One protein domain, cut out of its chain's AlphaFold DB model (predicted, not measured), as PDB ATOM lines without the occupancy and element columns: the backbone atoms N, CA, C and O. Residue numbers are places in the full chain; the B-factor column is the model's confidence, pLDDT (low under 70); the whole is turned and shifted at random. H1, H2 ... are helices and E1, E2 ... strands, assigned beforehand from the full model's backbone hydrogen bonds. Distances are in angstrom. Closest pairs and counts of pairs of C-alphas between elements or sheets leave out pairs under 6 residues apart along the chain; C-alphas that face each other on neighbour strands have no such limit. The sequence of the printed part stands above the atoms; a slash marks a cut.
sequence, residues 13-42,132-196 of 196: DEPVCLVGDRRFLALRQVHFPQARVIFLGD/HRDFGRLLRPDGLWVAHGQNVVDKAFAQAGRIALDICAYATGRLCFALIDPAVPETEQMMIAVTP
ATOM      1  N   ASP A  13      -0.470  10.335 -53.285       87.56
ATOM      2  CA  ASP A  13      -0.024   9.382 -54.319       87.56
ATOM      3  C   ASP A  13      -0.001   7.918 -53.838       87.56
ATOM      4  O   ASP A  13       0.096   6.986 -54.635       87.56
ATOM      5  N   GLU A  14      -0.100   7.706 -52.527       88.56
ATOM      6  CA  GLU A  14      -0.170   6.400 -51.877       88.56
ATOM      7  C   GLU A  14      -1.262   6.405 -50.798       88.56
ATOM      8  O   GLU A  14      -1.610   7.480 -50.299       88.56
ATOM      9  N   PRO A  15      -1.786   5.239 -50.380       89.94
ATOM     10  CA  PRO A  15      -2.783   5.193 -49.322       89.94
ATOM     11  C   PRO A  15      -2.229   5.749 -48.004       89.94
ATOM     12  O   PRO A  15      -1.171   5.331 -47.528       89.94
ATOM     13  N   VAL A  16      -2.964   6.668 -47.381       89.25
ATOM     14  CA  VAL A  16      -2.606   7.288 -46.098       89.25
ATOM     15  C   VAL A  16      -3.695   7.016 -45.073       89.25
ATOM     16  O   VAL A  16      -4.876   7.247 -45.326       89.25
ATOM     17  N   CYS A  17      -3.294   6.575 -43.885       89.38
ATOM     18  CA  CYS A  17      -4.177   6.451 -42.736       89.38
ATOM     19  C   CYS A  17      -3.810   7.488 -41.673       89.38
ATOM     20  O   CYS A  17      -2.716   7.466 -41.112       89.38
ATOM     21  N   LEU A  18      -4.736   8.405 -41.407       88.56
ATOM     22  CA  LEU A  18      -4.626   9.431 -40.380       88.56
ATOM     23  C   LEU A  18      -5.212   8.909 -39.072       88.56
ATOM     24  O   LEU A  18      -6.364   8.464 -39.030       88.56
ATOM     25  N   VAL A  19      -4.431   9.013 -38.003       83.88
ATOM     26  CA  VAL A  19      -4.738   8.427 -36.701       83.88
ATOM     27  C   VAL A  19      -4.748   9.515 -35.643       83.88
ATOM     28  O   VAL A  19      -3.731  10.159 -35.403       83.88
ATOM     29  N   GLY A  20      -5.901   9.711 -35.007       75.88
ATOM     30  CA  GLY A  20      -6.050  10.665 -33.908       75.88
ATOM     31  C   GLY A  20      -5.908  10.060 -32.512       75.88
ATOM     32  O   GLY A  20      -5.998  10.804 -31.549       75.88
ATOM     33  N   ASP A  21      -5.762   8.735 -32.382       74.12
ATOM     34  CA  ASP A  21      -5.696   8.070 -31.076       74.12
ATOM     35  C   ASP A  21      -4.979   6.706 -31.124       74.12
ATOM     36  O   ASP A  21      -4.976   5.982 -32.126       74.12
ATOM     37  N   ARG A  22      -4.393   6.343 -29.982       66.88
ATOM     38  CA  ARG A  22      -3.605   5.131 -29.727       66.88
ATOM     39  C   ARG A  22      -4.280   3.792 -30.006       66.88
ATOM     40  O   ARG A  22      -3.585   2.827 -30.323       66.88
ATOM     41  N   ARG A  23      -5.611   3.697 -29.923       66.88
ATOM     42  CA  ARG A  23      -6.338   2.432 -30.135       66.88
ATOM     43  C   ARG A  23      -6.257   1.924 -31.577       66.88
ATOM     44  O   ARG A  23      -6.546   0.756 -31.827       66.88
ATOM     45  N   PHE A  24      -5.823   2.760 -32.521       68.38
ATOM     46  CA  PHE A  24      -5.600   2.362 -33.911       68.38
ATOM     47  C   PHE A  24      -4.572   1.247 -34.077       68.38
ATOM     48  O   PHE A  24      -4.704   0.418 -34.975       68.38
ATOM     49  N   LEU A  25      -3.573   1.192 -33.200       64.94
ATOM     50  CA  LEU A  25      -2.454   0.257 -33.324       64.94
ATOM     51  C   LEU A  25      -2.925  -1.207 -33.274       64.94
ATOM     52  O   LEU A  25      -2.387  -2.052 -33.982       64.94
ATOM     53  N   ALA A  26      -4.012  -1.489 -32.548       64.38
ATOM     54  CA  ALA A  26      -4.642  -2.809 -32.522       64.38
ATOM     55  C   ALA A  26      -5.422  -3.156 -33.811       64.38
ATOM     56  O   ALA A  26      -5.634  -4.329 -34.105       64.38
ATOM     57  N   LEU A  27      -5.846  -2.158 -34.596       65.50
ATOM     58  CA  LEU A  27      -6.650  -2.331 -35.816       65.50
ATOM     59  C   LEU A  27      -5.831  -2.249 -37.110       65.50
ATOM     60  O   LEU A  27      -6.286  -2.718 -38.158       65.50
ATOM     61  N   ARG A  28      -4.614  -1.693 -37.046       65.25
ATOM     62  CA  ARG A  28      -3.704  -1.497 -38.186       65.25
ATOM     63  C   ARG A  28      -3.473  -2.766 -39.005       65.25
ATOM     64  O   ARG A  28      -3.413  -2.698 -40.233       65.25
ATOM     65  N   GLN A  29      -3.336  -3.915 -38.347       58.56
ATOM     66  CA  GLN A  29      -3.064  -5.184 -39.029       58.56
ATOM     67  C   GLN A  29      -4.284  -5.742 -39.772       58.56
ATOM     68  O   GLN A  29      -4.119  -6.475 -40.741       58.56
ATOM     69  N   VAL A  30      -5.497  -5.391 -39.339       59.81
ATOM     70  CA  VAL A  30      -6.736  -6.004 -39.840       59.81
ATOM     71  C   VAL A  30      -7.283  -5.265 -41.055       59.81
ATOM     72  O   VAL A  30      -7.848  -5.895 -41.945       59.81
ATOM     73  N   HIS A  31      -7.110  -3.942 -41.118       62.78
ATOM     74  CA  HIS A  31      -7.842  -3.144 -42.099       62.78
ATOM     75  C   HIS A  31      -6.982  -2.501 -43.193       62.78
ATOM     76  O   HIS A  31      -7.434  -2.463 -44.334       62.78
ATOM     77  N   PHE A  32      -5.759  -2.032 -42.909       72.94
ATOM     78  CA  PHE A  32      -5.007  -1.212 -43.882       72.94
ATOM     79  C   PHE A  32      -3.502  -1.527 -43.911       72.94
ATOM     80  O   PHE A  32      -2.687  -0.649 -43.626       72.94
ATOM     81  N   PRO A  33      -3.101  -2.767 -44.273       72.81
ATOM     82  CA  PRO A  33      -1.710  -3.221 -44.243       72.81
ATOM     83  C   PRO A  33      -0.740  -2.341 -45.046       72.81
ATOM     84  O   PRO A  33       0.411  -2.199 -44.640       72.81
ATOM     85  N   GLN A  34      -1.216  -1.744 -46.141       78.75
ATOM     86  CA  GLN A  34      -0.405  -1.012 -47.121       78.75
ATOM     87  C   GLN A  34      -0.436   0.512 -46.950       78.75
ATOM     88  O   GLN A  34       0.272   1.213 -47.664       78.75
ATOM     89  N   ALA A  35      -1.257   1.043 -46.038       86.56
ATOM     90  CA  ALA A  35      -1.355   2.486 -45.859       86.56
ATOM     91  C   ALA A  35      -0.184   3.023 -45.029       86.56
ATOM     92  O   ALA A  35       0.161   2.459 -43.980       86.56
ATOM     93  N   ARG A  36       0.380   4.157 -45.461       87.31
ATOM     94  CA  ARG A  36       1.292   4.945 -44.633       87.31
ATOM     95  C   ARG A  36       0.504   5.565 -43.485       87.31
ATOM     96  O   ARG A  36      -0.477   6.273 -43.703       87.31
ATOM     97  N   VAL A  37       0.934   5.297 -42.259       86.88
ATOM     98  CA  VAL A  37       0.267   5.791 -41.049       86.88
ATOM     99  C   VAL A  37       0.819   7.163 -40.673       86.88
ATOM    100  O   VAL A  37       2.031   7.371 -40.691       86.88
ATOM    101  N   ILE A  38      -0.068   8.093 -40.318       87.00
ATOM    102  CA  ILE A  38       0.284   9.399 -39.760       87.00
ATOM    103  C   ILE A  38      -0.476   9.597 -38.446       87.00
ATOM    104  O   ILE A  38      -1.700   9.746 -38.454       87.00
ATOM    105  N   PHE A  39       0.242   9.632 -37.322       85.06
ATOM    106  CA  PHE A  39      -0.318   9.990 -36.017       85.06
ATOM    107  C   PHE A  39      -0.412  11.510 -35.884       85.06
ATOM    108  O   PHE A  39       0.547  12.220 -36.186       85.06
ATOM    109  N   LEU A  40      -1.562  12.009 -35.432       84.94
ATOM    110  CA  LEU A  40      -1.867  13.442 -35.366       84.94
ATOM    111  C   LEU A  40      -1.484  14.112 -34.032       84.94
ATOM    112  O   LEU A  40      -1.815  15.282 -33.845       84.94
ATOM    113  N   GLY A  41      -0.762  13.406 -33.154       82.12
ATOM    114  CA  GLY A  41      -0.329  13.887 -31.836       82.12
ATOM    115  C   GLY A  41      -1.235  13.447 -30.687       82.12
ATOM    116  O   GLY A  41      -2.266  12.821 -30.916       82.12
ATOM    117  N   ASP A  42      -0.808  13.762 -29.462       82.81
ATOM    118  CA  ASP A  42      -1.477  13.443 -28.194       82.81
ATOM    119  C   ASP A  42      -1.754  11.943 -28.030       82.81
ATOM    120  O   ASP A  42      -2.837  11.491 -27.656       82.81
ATOM    121  N   HIS A 132      -2.854  27.501 -35.090       44.81
ATOM    122  CA  HIS A 132      -3.172  28.916 -34.847       44.81
ATOM    123  C   HIS A 132      -4.524  29.126 -34.127       44.81
ATOM    124  O   HIS A 132      -5.488  28.422 -34.404       44.81
ATOM    125  N   ARG A 133      -4.663  30.167 -33.290       46.44
ATOM    126  CA  ARG A 133      -5.895  30.495 -32.519       46.44
ATOM    127  C   ARG A 133      -7.180  30.704 -33.340       46.44
ATOM    128  O   ARG A 133      -8.279  30.625 -32.797       46.44
ATOM    129  N   ASP A 134      -7.042  31.000 -34.627       52.56
ATOM    130  CA  ASP A 134      -8.172  31.204 -35.548       52.56
ATOM    131  C   ASP A 134      -8.598  29.911 -36.262       52.56
ATOM    132  O   ASP A 134      -9.528  29.909 -37.075       52.56
ATOM    133  N   PHE A 135      -7.923  28.799 -35.958       56.84
ATOM    134  CA  PHE A 135      -8.207  27.489 -36.518       56.84
ATOM    135  C   PHE A 135      -9.639  27.052 -36.175       56.84
ATOM    136  O   PHE A 135     -10.050  27.046 -35.018       56.84
ATOM    137  N   GLY A 136     -10.434  26.758 -37.209       57.53
ATOM    138  CA  GLY A 136     -11.855  26.415 -37.084       57.53
ATOM    139  C   GLY A 136     -12.820  27.608 -37.000       57.53
ATOM    140  O   GLY A 136     -14.015  27.413 -37.211       57.53
ATOM    141  N   ARG A 137     -12.334  28.838 -36.769       64.75
ATOM    142  CA  ARG A 137     -13.167  30.061 -36.713       64.75
ATOM    143  C   ARG A 137     -13.264  30.770 -38.057       64.75
ATOM    144  O   ARG A 137     -14.304  31.329 -38.392       64.75
ATOM    145  N   LEU A 138     -12.179  30.738 -38.825       60.41
ATOM    146  CA  LEU A 138     -12.103  31.348 -40.147       60.41
ATOM    147  C   LEU A 138     -12.013  30.270 -41.230       60.41
ATOM    148  O   LEU A 138     -11.308  29.269 -41.087       60.41
ATOM    149  N   LEU A 139     -12.723  30.487 -42.340       62.56
ATOM    150  CA  LEU A 139     -12.532  29.691 -43.551       62.56
ATOM    151  C   LEU A 139     -11.155  30.009 -44.136       62.56
ATOM    152  O   LEU A 139     -10.837  31.178 -44.354       62.56
ATOM    153  N   ARG A 140     -10.357  28.975 -44.414       60.78
ATOM    154  CA  ARG A 140      -9.046  29.148 -45.044       60.78
ATOM    155  C   ARG A 140      -9.212  29.460 -46.539       60.78
ATOM    156  O   ARG A 140      -9.898  28.702 -47.226       60.78
ATOM    157  N   PRO A 141      -8.612  30.548 -47.058       62.47
ATOM    158  CA  PRO A 141      -8.700  30.904 -48.474       62.47
ATOM    159  C   PRO A 141      -7.581  30.289 -49.333       62.47
ATOM    160  O   PRO A 141      -7.621  30.418 -50.551       62.47
ATOM    161  N   ASP A 142      -6.587  29.648 -48.715       64.25
ATOM    162  CA  ASP A 142      -5.342  29.194 -49.351       64.25
ATOM    163  C   ASP A 142      -5.449  27.842 -50.073       64.25
ATOM    164  O   ASP A 142      -4.512  27.426 -50.747       64.25
ATOM    165  N   GLY A 143      -6.589  27.157 -49.957       64.50
ATOM    166  CA  GLY A 143      -6.815  25.870 -50.611       64.50
ATOM    167  C   GLY A 143      -6.103  24.686 -49.956       64.50
ATOM    168  O   GLY A 143      -6.188  23.578 -50.482       64.50
ATOM    169  N   LEU A 144      -5.442  24.889 -48.811       66.75
ATOM    170  CA  LEU A 144      -4.793  23.818 -48.060       66.75
ATOM    171  C   LEU A 144      -5.806  23.062 -47.194       66.75
ATOM    172  O   LEU A 144      -6.703  23.654 -46.587       66.75
ATOM    173  N   TRP A 145      -5.617  21.747 -47.102       75.25
ATOM    174  CA  TRP A 145      -6.334  20.897 -46.159       75.25
ATOM    175  C   TRP A 145      -5.497  20.644 -44.913       75.25
ATOM    176  O   TRP A 145      -4.294  20.423 -45.002       75.25
ATOM    177  N   VAL A 146      -6.150  20.651 -43.752       78.00
ATOM    178  CA  VAL A 146      -5.500  20.376 -42.468       78.00
ATOM    179  C   VAL A 146      -6.176  19.193 -41.791       78.00
ATOM    180  O   VAL A 146      -7.358  19.263 -41.446       78.00
ATOM    181  N   ALA A 147      -5.416  18.121 -41.587       82.06
ATOM    182  CA  ALA A 147      -5.779  17.055 -40.667       82.06
ATOM    183  C   ALA A 147      -5.349  17.439 -39.253       82.06
ATOM    184  O   ALA A 147      -4.236  17.930 -39.066       82.06
ATOM    185  N   HIS A 148      -6.225  17.257 -38.270       77.19
ATOM    186  CA  HIS A 148      -5.914  17.623 -36.894       77.19
ATOM    187  C   HIS A 148      -6.598  16.724 -35.861       77.19
ATOM    188  O   HIS A 148      -7.741  16.290 -36.038       77.19
ATOM    189  N   GLY A 149      -5.877  16.507 -34.760       70.56
ATOM    190  CA  GLY A 149      -6.413  16.058 -33.477       70.56
ATOM    191  C   GLY A 149      -6.664  17.237 -32.523       70.56
ATOM    192  O   GLY A 149      -6.876  18.368 -32.988       70.56
ATOM    193  N   GLN A 150      -6.621  16.964 -31.213       72.75
ATOM    194  CA  GLN A 150      -6.623  17.890 -30.063       72.75
ATOM    195  C   GLN A 150      -7.885  18.746 -29.833       72.75
ATOM    196  O   GLN A 150      -8.232  19.098 -28.702       72.75
ATOM    197  N   ASN A 151      -8.573  19.143 -30.902       74.00
ATOM    198  CA  ASN A 151      -9.861  19.817 -30.816       74.00
ATOM    199  C   ASN A 151     -10.968  18.767 -30.843       74.00
ATOM    200  O   ASN A 151     -11.365  18.334 -31.927       74.00
ATOM    201  N   VAL A 152     -11.467  18.410 -29.660       79.62
ATOM    202  CA  VAL A 152     -12.572  17.461 -29.500       79.62
ATOM    203  C   VAL A 152     -13.800  17.924 -30.287       79.62
ATOM    204  O   VAL A 152     -14.273  19.053 -30.126       79.62
ATOM    205  N   VAL A 153     -14.332  17.032 -31.121       81.94
ATOM    206  CA  VAL A 153     -15.564  17.217 -31.893       81.94
ATOM    207  C   VAL A 153     -16.562  16.102 -31.588       81.94
ATOM    208  O   VAL A 153     -16.182  14.946 -31.422       81.94
ATOM    209  N   ASP A 154     -17.860  16.421 -31.583       84.75
ATOM    210  CA  ASP A 154     -18.922  15.428 -31.335       84.75
ATOM    211  C   ASP A 154     -18.950  14.319 -32.400       84.75
ATOM    212  O   ASP A 154     -19.311  13.171 -32.136       84.75
ATOM    213  N   LYS A 155     -18.586  14.671 -33.638       86.44
ATOM    214  CA  LYS A 155     -18.515  13.755 -34.774       86.44
ATOM    215  C   LYS A 155     -17.335  14.131 -35.658       86.44
ATOM    216  O   LYS A 155     -17.226  15.279 -36.084       86.44
ATOM    217  N   ALA A 156     -16.503  13.146 -35.979       88.56
ATOM    218  CA  ALA A 156     -15.418  13.312 -36.934       88.56
ATOM    219  C   ALA A 156     -15.939  13.697 -38.327       88.56
ATOM    220  O   ALA A 156     -17.004  13.238 -38.761       88.56
ATOM    221  N   PHE A 157     -15.196  14.548 -39.034       89.69
ATOM    222  CA  PHE A 157     -15.623  15.068 -40.333       89.69
ATOM    223  C   PHE A 157     -14.452  15.423 -41.251       89.69
ATOM    224  O   PHE A 157     -13.374  15.792 -40.793       89.69
ATOM    225  N   ALA A 158     -14.715  15.389 -42.560       87.56
ATOM    226  CA  ALA A 158     -13.860  15.948 -43.602       87.56
ATOM    227  C   ALA A 158     -14.652  16.987 -44.406       87.56
ATOM    228  O   ALA A 158     -15.432  16.651 -45.296       87.56
ATOM    229  N   GLN A 159     -14.514  18.267 -44.063       84.75
ATOM    230  CA  GLN A 159     -15.288  19.335 -44.693       84.75
ATOM    231  C   GLN A 159     -14.554  20.672 -44.623       84.75
ATOM    232  O   GLN A 159     -13.920  21.010 -43.626       84.75
ATOM    233  N   ALA A 160     -14.703  21.477 -45.682       78.12
ATOM    234  CA  ALA A 160     -14.218  22.856 -45.741       78.12
ATOM    235  C   ALA A 160     -12.714  22.994 -45.423       78.12
ATOM    236  O   ALA A 160     -12.321  23.880 -44.659       78.12
ATOM    237  N   GLY A 161     -11.890  22.114 -46.008       76.19
ATOM    238  CA  GLY A 161     -10.432  22.146 -45.852       76.19
ATOM    239  C   GLY A 161      -9.926  21.557 -44.533       76.19
ATOM    240  O   GLY A 161      -8.810  21.863 -44.121       76.19
ATOM    241  N   ARG A 162     -10.738  20.771 -43.817       84.75
ATOM    242  CA  ARG A 162     -10.368  20.183 -42.522       84.75
ATOM    243  C   ARG A 162     -10.770  18.725 -42.436       84.75
ATOM    244  O   ARG A 162     -11.872  18.387 -42.858       84.75
ATOM    245  N   ILE A 163      -9.899  17.919 -41.839       87.12
ATOM    246  CA  ILE A 163     -10.167  16.548 -41.404       87.12
ATOM    247  C   ILE A 163     -10.000  16.540 -39.881       87.12
ATOM    248  O   ILE A 163      -8.881  16.668 -39.386       87.12
ATOM    249  N   ALA A 164     -11.109  16.452 -39.149       88.00
ATOM    250  CA  ALA A 164     -11.138  16.446 -37.687       88.00
ATOM    251  C   ALA A 164     -11.430  15.029 -37.193       88.00
ATOM    252  O   ALA A 164     -12.492  14.487 -37.516       88.00
ATOM    253  N   LEU A 165     -10.500  14.442 -36.433       86.69
ATOM    254  CA  LEU A 165     -10.586  13.042 -35.980       86.69
ATOM    255  C   LEU A 165     -10.615  12.878 -34.458       86.69
ATOM    256  O   LEU A 165     -10.870  11.779 -33.976       86.69
ATOM    257  N   ASP A 166     -10.382  13.941 -33.691       84.12
ATOM    258  CA  ASP A 166     -10.433  13.861 -32.233       84.12
ATOM    259  C   ASP A 166     -11.885  13.862 -31.736       84.12
ATOM    260  O   ASP A 166     -12.533  14.900 -31.644       84.12
ATOM    261  N   ILE A 167     -12.397  12.675 -31.420       84.88
ATOM    262  CA  ILE A 167     -13.718  12.461 -30.808       84.88
ATOM    263  C   ILE A 167     -13.611  12.140 -29.308       84.88
ATOM    264  O   ILE A 167     -14.478  11.468 -28.746       84.88
ATOM    265  N   CYS A 168     -12.518  12.561 -28.661       81.69
ATOM    266  CA  CYS A 168     -12.189  12.255 -27.271       81.69
ATOM    267  C   CYS A 168     -12.222  10.749 -26.970       81.69
ATOM    268  O   CYS A 168     -12.954  10.273 -26.098       81.69
ATOM    269  N   ALA A 169     -11.421   9.981 -27.706       78.12
ATOM    270  CA  ALA A 169     -11.356   8.528 -27.575       78.12
ATOM    271  C   ALA A 169     -11.111   8.071 -26.125       78.12
ATOM    272  O   ALA A 169     -11.723   7.096 -25.678       78.12
ATOM    273  N   TYR A 170     -10.294   8.799 -25.358       73.12
ATOM    274  CA  TYR A 170     -10.124   8.571 -23.922       73.12
ATOM    275  C   TYR A 170     -11.462   8.443 -23.176       73.12
ATOM    276  O   TYR A 170     -11.679   7.443 -22.495       73.12
ATOM    277  N   ALA A 171     -12.365   9.413 -23.344       78.56
ATOM    278  CA  ALA A 171     -13.638   9.445 -22.633       78.56
ATOM    279  C   ALA A 171     -14.701   8.539 -23.272       78.56
ATOM    280  O   ALA A 171     -15.529   7.969 -22.566       78.56
ATOM    281  N   THR A 172     -14.700   8.410 -24.602       79.44
ATOM    282  CA  THR A 172     -15.771   7.711 -25.331       79.44
ATOM    283  C   THR A 172     -15.536   6.216 -25.494       79.44
ATOM    284  O   THR A 172     -16.475   5.492 -25.810       79.44
ATOM    285  N   GLY A 173     -14.302   5.733 -25.334       75.69
ATOM    286  CA  GLY A 173     -13.965   4.340 -25.649       75.69
ATOM    287  C   GLY A 173     -13.812   4.058 -27.151       75.69
ATOM    288  O   GLY A 173     -13.352   2.980 -27.519       75.69
ATOM    289  N   ARG A 174     -14.100   5.038 -28.017       80.38
ATOM    290  CA  ARG A 174     -14.188   4.852 -29.470       80.38
ATOM    291  C   ARG A 174     -13.035   5.539 -30.187       80.38
ATOM    292  O   ARG A 174     -12.740   6.700 -29.932       80.38
ATOM    293  N   LEU A 175     -12.385   4.819 -31.091       77.62
ATOM    294  CA  LEU A 175     -11.334   5.348 -31.955       77.62
ATOM    295  C   LEU A 175     -11.949   5.949 -33.211       77.62
ATOM    296  O   LEU A 175     -12.839   5.339 -33.794       77.62
ATOM    297  N   CYS A 176     -11.391   7.058 -33.690       84.88
ATOM    298  CA  CYS A 176     -11.629   7.542 -35.042       84.88
ATOM    299  C   CYS A 176     -10.334   7.586 -35.864       84.88
ATOM    300  O   CYS A 176      -9.282   7.995 -35.371       84.88
ATOM    301  N   PHE A 177     -10.427   7.180 -37.128       87.94
ATOM    302  CA  PHE A 177      -9.361   7.319 -38.115       87.94
ATOM    303  C   PHE A 177      -9.942   7.755 -39.464       87.94
ATOM    304  O   PHE A 177     -11.128   7.548 -39.739       87.94
ATOM    305  N   ALA A 178      -9.095   8.335 -40.314       89.94
ATOM    306  CA  ALA A 178      -9.415   8.565 -41.718       89.94
ATOM    307  C   ALA A 178      -8.476   7.765 -42.614       89.94
ATOM    308  O   ALA A 178      -7.264   7.782 -42.415       89.94
ATOM    309  N   LEU A 179      -9.032   7.096 -43.616       88.88
ATOM    310  CA  LEU A 179      -8.283   6.521 -44.720       88.88
ATOM    311  C   LEU A 179      -8.462   7.410 -45.943       88.88
ATOM    312  O   LEU A 179      -9.588   7.796 -46.266       88.88
ATOM    313  N   ILE A 180      -7.354   7.690 -46.616       90.31
ATOM    314  CA  ILE A 180      -7.344   8.282 -47.943       90.31
ATOM    315  C   ILE A 180      -6.657   7.300 -48.882       90.31
ATOM    316  O   ILE A 180      -5.469   7.036 -48.706       90.31
ATOM    317  N   ASP A 181      -7.393   6.741 -49.835       89.69
ATOM    318  CA  ASP A 181      -6.887   5.726 -50.761       89.69
ATOM    319  C   ASP A 181      -7.012   6.223 -52.211       89.69
ATOM    320  O   ASP A 181      -8.130   6.355 -52.710       89.69
ATOM    321  N   PRO A 182      -5.903   6.517 -52.913       88.31
ATOM    322  CA  PRO A 182      -5.960   6.949 -54.308       88.31
ATOM    323  C   PRO A 182      -6.421   5.851 -55.275       88.31
ATOM    324  O   PRO A 182      -6.787   6.165 -56.407       88.31
ATOM    325  N   ALA A 183      -6.393   4.578 -54.865       87.62
ATOM    326  CA  ALA A 183      -6.700   3.440 -55.727       87.62
ATOM    327  C   ALA A 183      -8.206   3.155 -55.869       87.62
ATOM    328  O   ALA A 183      -8.590   2.330 -56.702       87.62
ATOM    329  N   VAL A 184      -9.065   3.821 -55.087       86.19
ATOM    330  CA  VAL A 184     -10.528   3.660 -55.145       86.19
ATOM    331  C   VAL A 184     -11.202   4.823 -55.902       86.19
ATOM    332  O   VAL A 184     -10.570   5.862 -56.121       86.19
ATOM    333  N   PRO A 185     -12.474   4.683 -56.343       88.25
ATOM    334  CA  PRO A 185     -13.186   5.743 -57.063       88.25
ATOM    335  C   PRO A 185     -13.240   7.062 -56.283       88.25
ATOM    336  O   PRO A 185     -13.370   7.044 -55.065       88.25
ATOM    337  N   GLU A 186     -13.224   8.207 -56.977       82.25
ATOM    338  CA  GLU A 186     -13.163   9.560 -56.377       82.25
ATOM    339  C   GLU A 186     -14.184   9.794 -55.247       82.25
ATOM    340  O   GLU A 186     -13.888  10.433 -54.240       82.25
ATOM    341  N   THR A 187     -15.382   9.224 -55.370       82.38
ATOM    342  CA  THR A 187     -16.452   9.326 -54.365       82.38
ATOM    343  C   THR A 187     -16.195   8.534 -53.079       82.38
ATOM    344  O   THR A 187     -16.890   8.753 -52.090       82.38
ATOM    345  N   GLU A 188     -15.224   7.624 -53.093       83.94
ATOM    346  CA  GLU A 188     -14.877   6.679 -52.023       83.94
ATOM    347  C   GLU A 188     -13.442   6.866 -51.508       83.94
ATOM    348  O   GLU A 188     -13.070   6.261 -50.505       83.94
ATOM    349  N   GLN A 189     -12.648   7.740 -52.144       86.75
ATOM    350  CA  GLN A 189     -11.233   7.974 -51.820       86.75
ATOM    351  C   GLN A 189     -10.985   8.393 -50.378       86.75
ATOM    352  O   GLN A 189      -9.866   8.247 -49.904       86.75
ATOM    353  N   MET A 190     -11.993   8.918 -49.678       88.25
ATOM    354  CA  MET A 190     -11.889   9.270 -48.270       88.25
ATOM    355  C   MET A 190     -12.967   8.581 -47.444       88.25
ATOM    356  O   MET A 190     -14.161   8.818 -47.621       88.25
ATOM    357  N   MET A 191     -12.519   7.816 -46.455       88.62
ATOM    358  CA  MET A 191     -13.372   7.175 -45.467       88.62
ATOM    359  C   MET A 191     -12.977   7.646 -44.073       88.62
ATOM    360  O   MET A 191     -11.812   7.575 -43.696       88.62
ATOM    361  N   ILE A 192     -13.961   8.068 -43.282       88.44
ATOM    362  CA  ILE A 192     -13.802   8.254 -41.839       88.44
ATOM    363  C   ILE A 192     -14.563   7.133 -41.153       88.44
ATOM    364  O   ILE A 192     -15.763   6.970 -41.377       88.44
ATOM    365  N   ALA A 193     -13.874   6.385 -40.303       85.44
ATOM    366  CA  ALA A 193     -14.472   5.315 -39.527       85.44
ATOM    367  C   ALA A 193     -14.298   5.589 -38.036       85.44
ATOM    368  O   ALA A 193     -13.311   6.184 -37.595       85.44
ATOM    369  N   VAL A 194     -15.294   5.150 -37.269       83.19
ATOM    370  CA  VAL A 194     -15.280   5.176 -35.811       83.19
ATOM    371  C   VAL A 194     -15.508   3.755 -35.332       83.19
ATOM    372  O   VAL A 194     -16.438   3.100 -35.809       83.19
ATOM    373  N   THR A 195     -14.679   3.268 -34.418       76.00
ATOM    374  CA  THR A 195     -14.856   1.922 -33.870       76.00
ATOM    375  C   THR A 195     -16.175   1.816 -33.098       76.00
ATOM    376  O   THR A 195     -16.724   2.846 -32.668       76.00
ATOM    377  N   PRO A 196     -16.711   0.591 -32.947       67.31
ATOM    378  CA  PRO A 196     -17.789   0.326 -32.002       67.31
ATOM    379  C   PRO A 196     -17.475   0.902 -30.620       67.31
ATOM    380  O   PRO A 196     -16.279   0.892 -30.238       67.31
TER     381      PRO A 196
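This is residues 13 to 42 and 132 to 196 of the 196 residues of the protein "Serine/threonine protein phosphatase 1" of Rhodobacter sp. 24-YEA-8 (UniProt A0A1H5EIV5). This is an uneven sandwich: the twisted four-stranded sheet E2 E1 E6 E7 has the smaller sheet E3 E5 E4 over one face, the strands of the two crossed at 41 degrees and their best planes 32 degrees apart. The short helix H1 covers part of the other face with H2 farther out, H3 sits beyond one end of the sandwich, and residues 132 to 145, with no named element, lie on the far side of the small sheet. The printed part has 95 residues with three named helices and seven named strands, in the order E1 H1 H2 E2 E3 E4 E5 H3 E6 E7, and both sheets are mixed. The class is mixed, helices and strands, with 40 residues in named elements, under half. The whole is compact, with a radius of gyration of the C-alphas of 13.4 A and spans of 38 by 34 by 20 A.

E1, residues 16 to 19, and E2, residues 36 to 39, are parallel neighbours, with N 17 and O 36 at 2.8 A. With H1, residues 22 to 26, and H2, residues 28 to 31, they form a strand-helix-strand unit, two parallel strands joined through helices, with a right-handed crossover. H1 is on the sheet at a height of 8.5 A, only just over E1 with 3 of its 5 C-alphas; H2 is not on it. In H1, 0 of 1 O i to N i+4 pairs and 2 of 2 O i to N i+3 pairs are within hydrogen-bond range; H2 and H3, residues 169 to 172, are too short for an O i to N i+4 pair. E3, residues 146 to 148, is parallel to E5, residues 162 to 164, with N 148 and O 163 at 2.9 A. E5 and E4, residues 157 to 159, form an antiparallel hairpin, with N 164 and O 157 at 2.9 A. E6, residues 176 to 180, is antiparallel to E1, with N 18 and O 178 at 2.8 A. E6 and E7, residues 190 to 194, form a hairpin, with N 179 and O 191 at 2.8 A. Across the sandwich, the closest C-alphas of E4 and E7 are those of Phe 157 and Ile 192, 7.2 A apart.

E1 begins at C-alpha 16 (-2.606, 7.288, -46.098). E1 is 9.7 A long, E2 10.1 A, E6 13.6 A and E7 13.5 A. E7 ends at C-alpha 194 (-15.280, 5.176, -35.811).

Residues 43 to 131 are not printed; C-alphas 42 and 132 are 16.9 A apart across the cut. Of the links printed whole, none is long. Residues 22 to 31, 132 to 144 and 196 have pLDDT under 70.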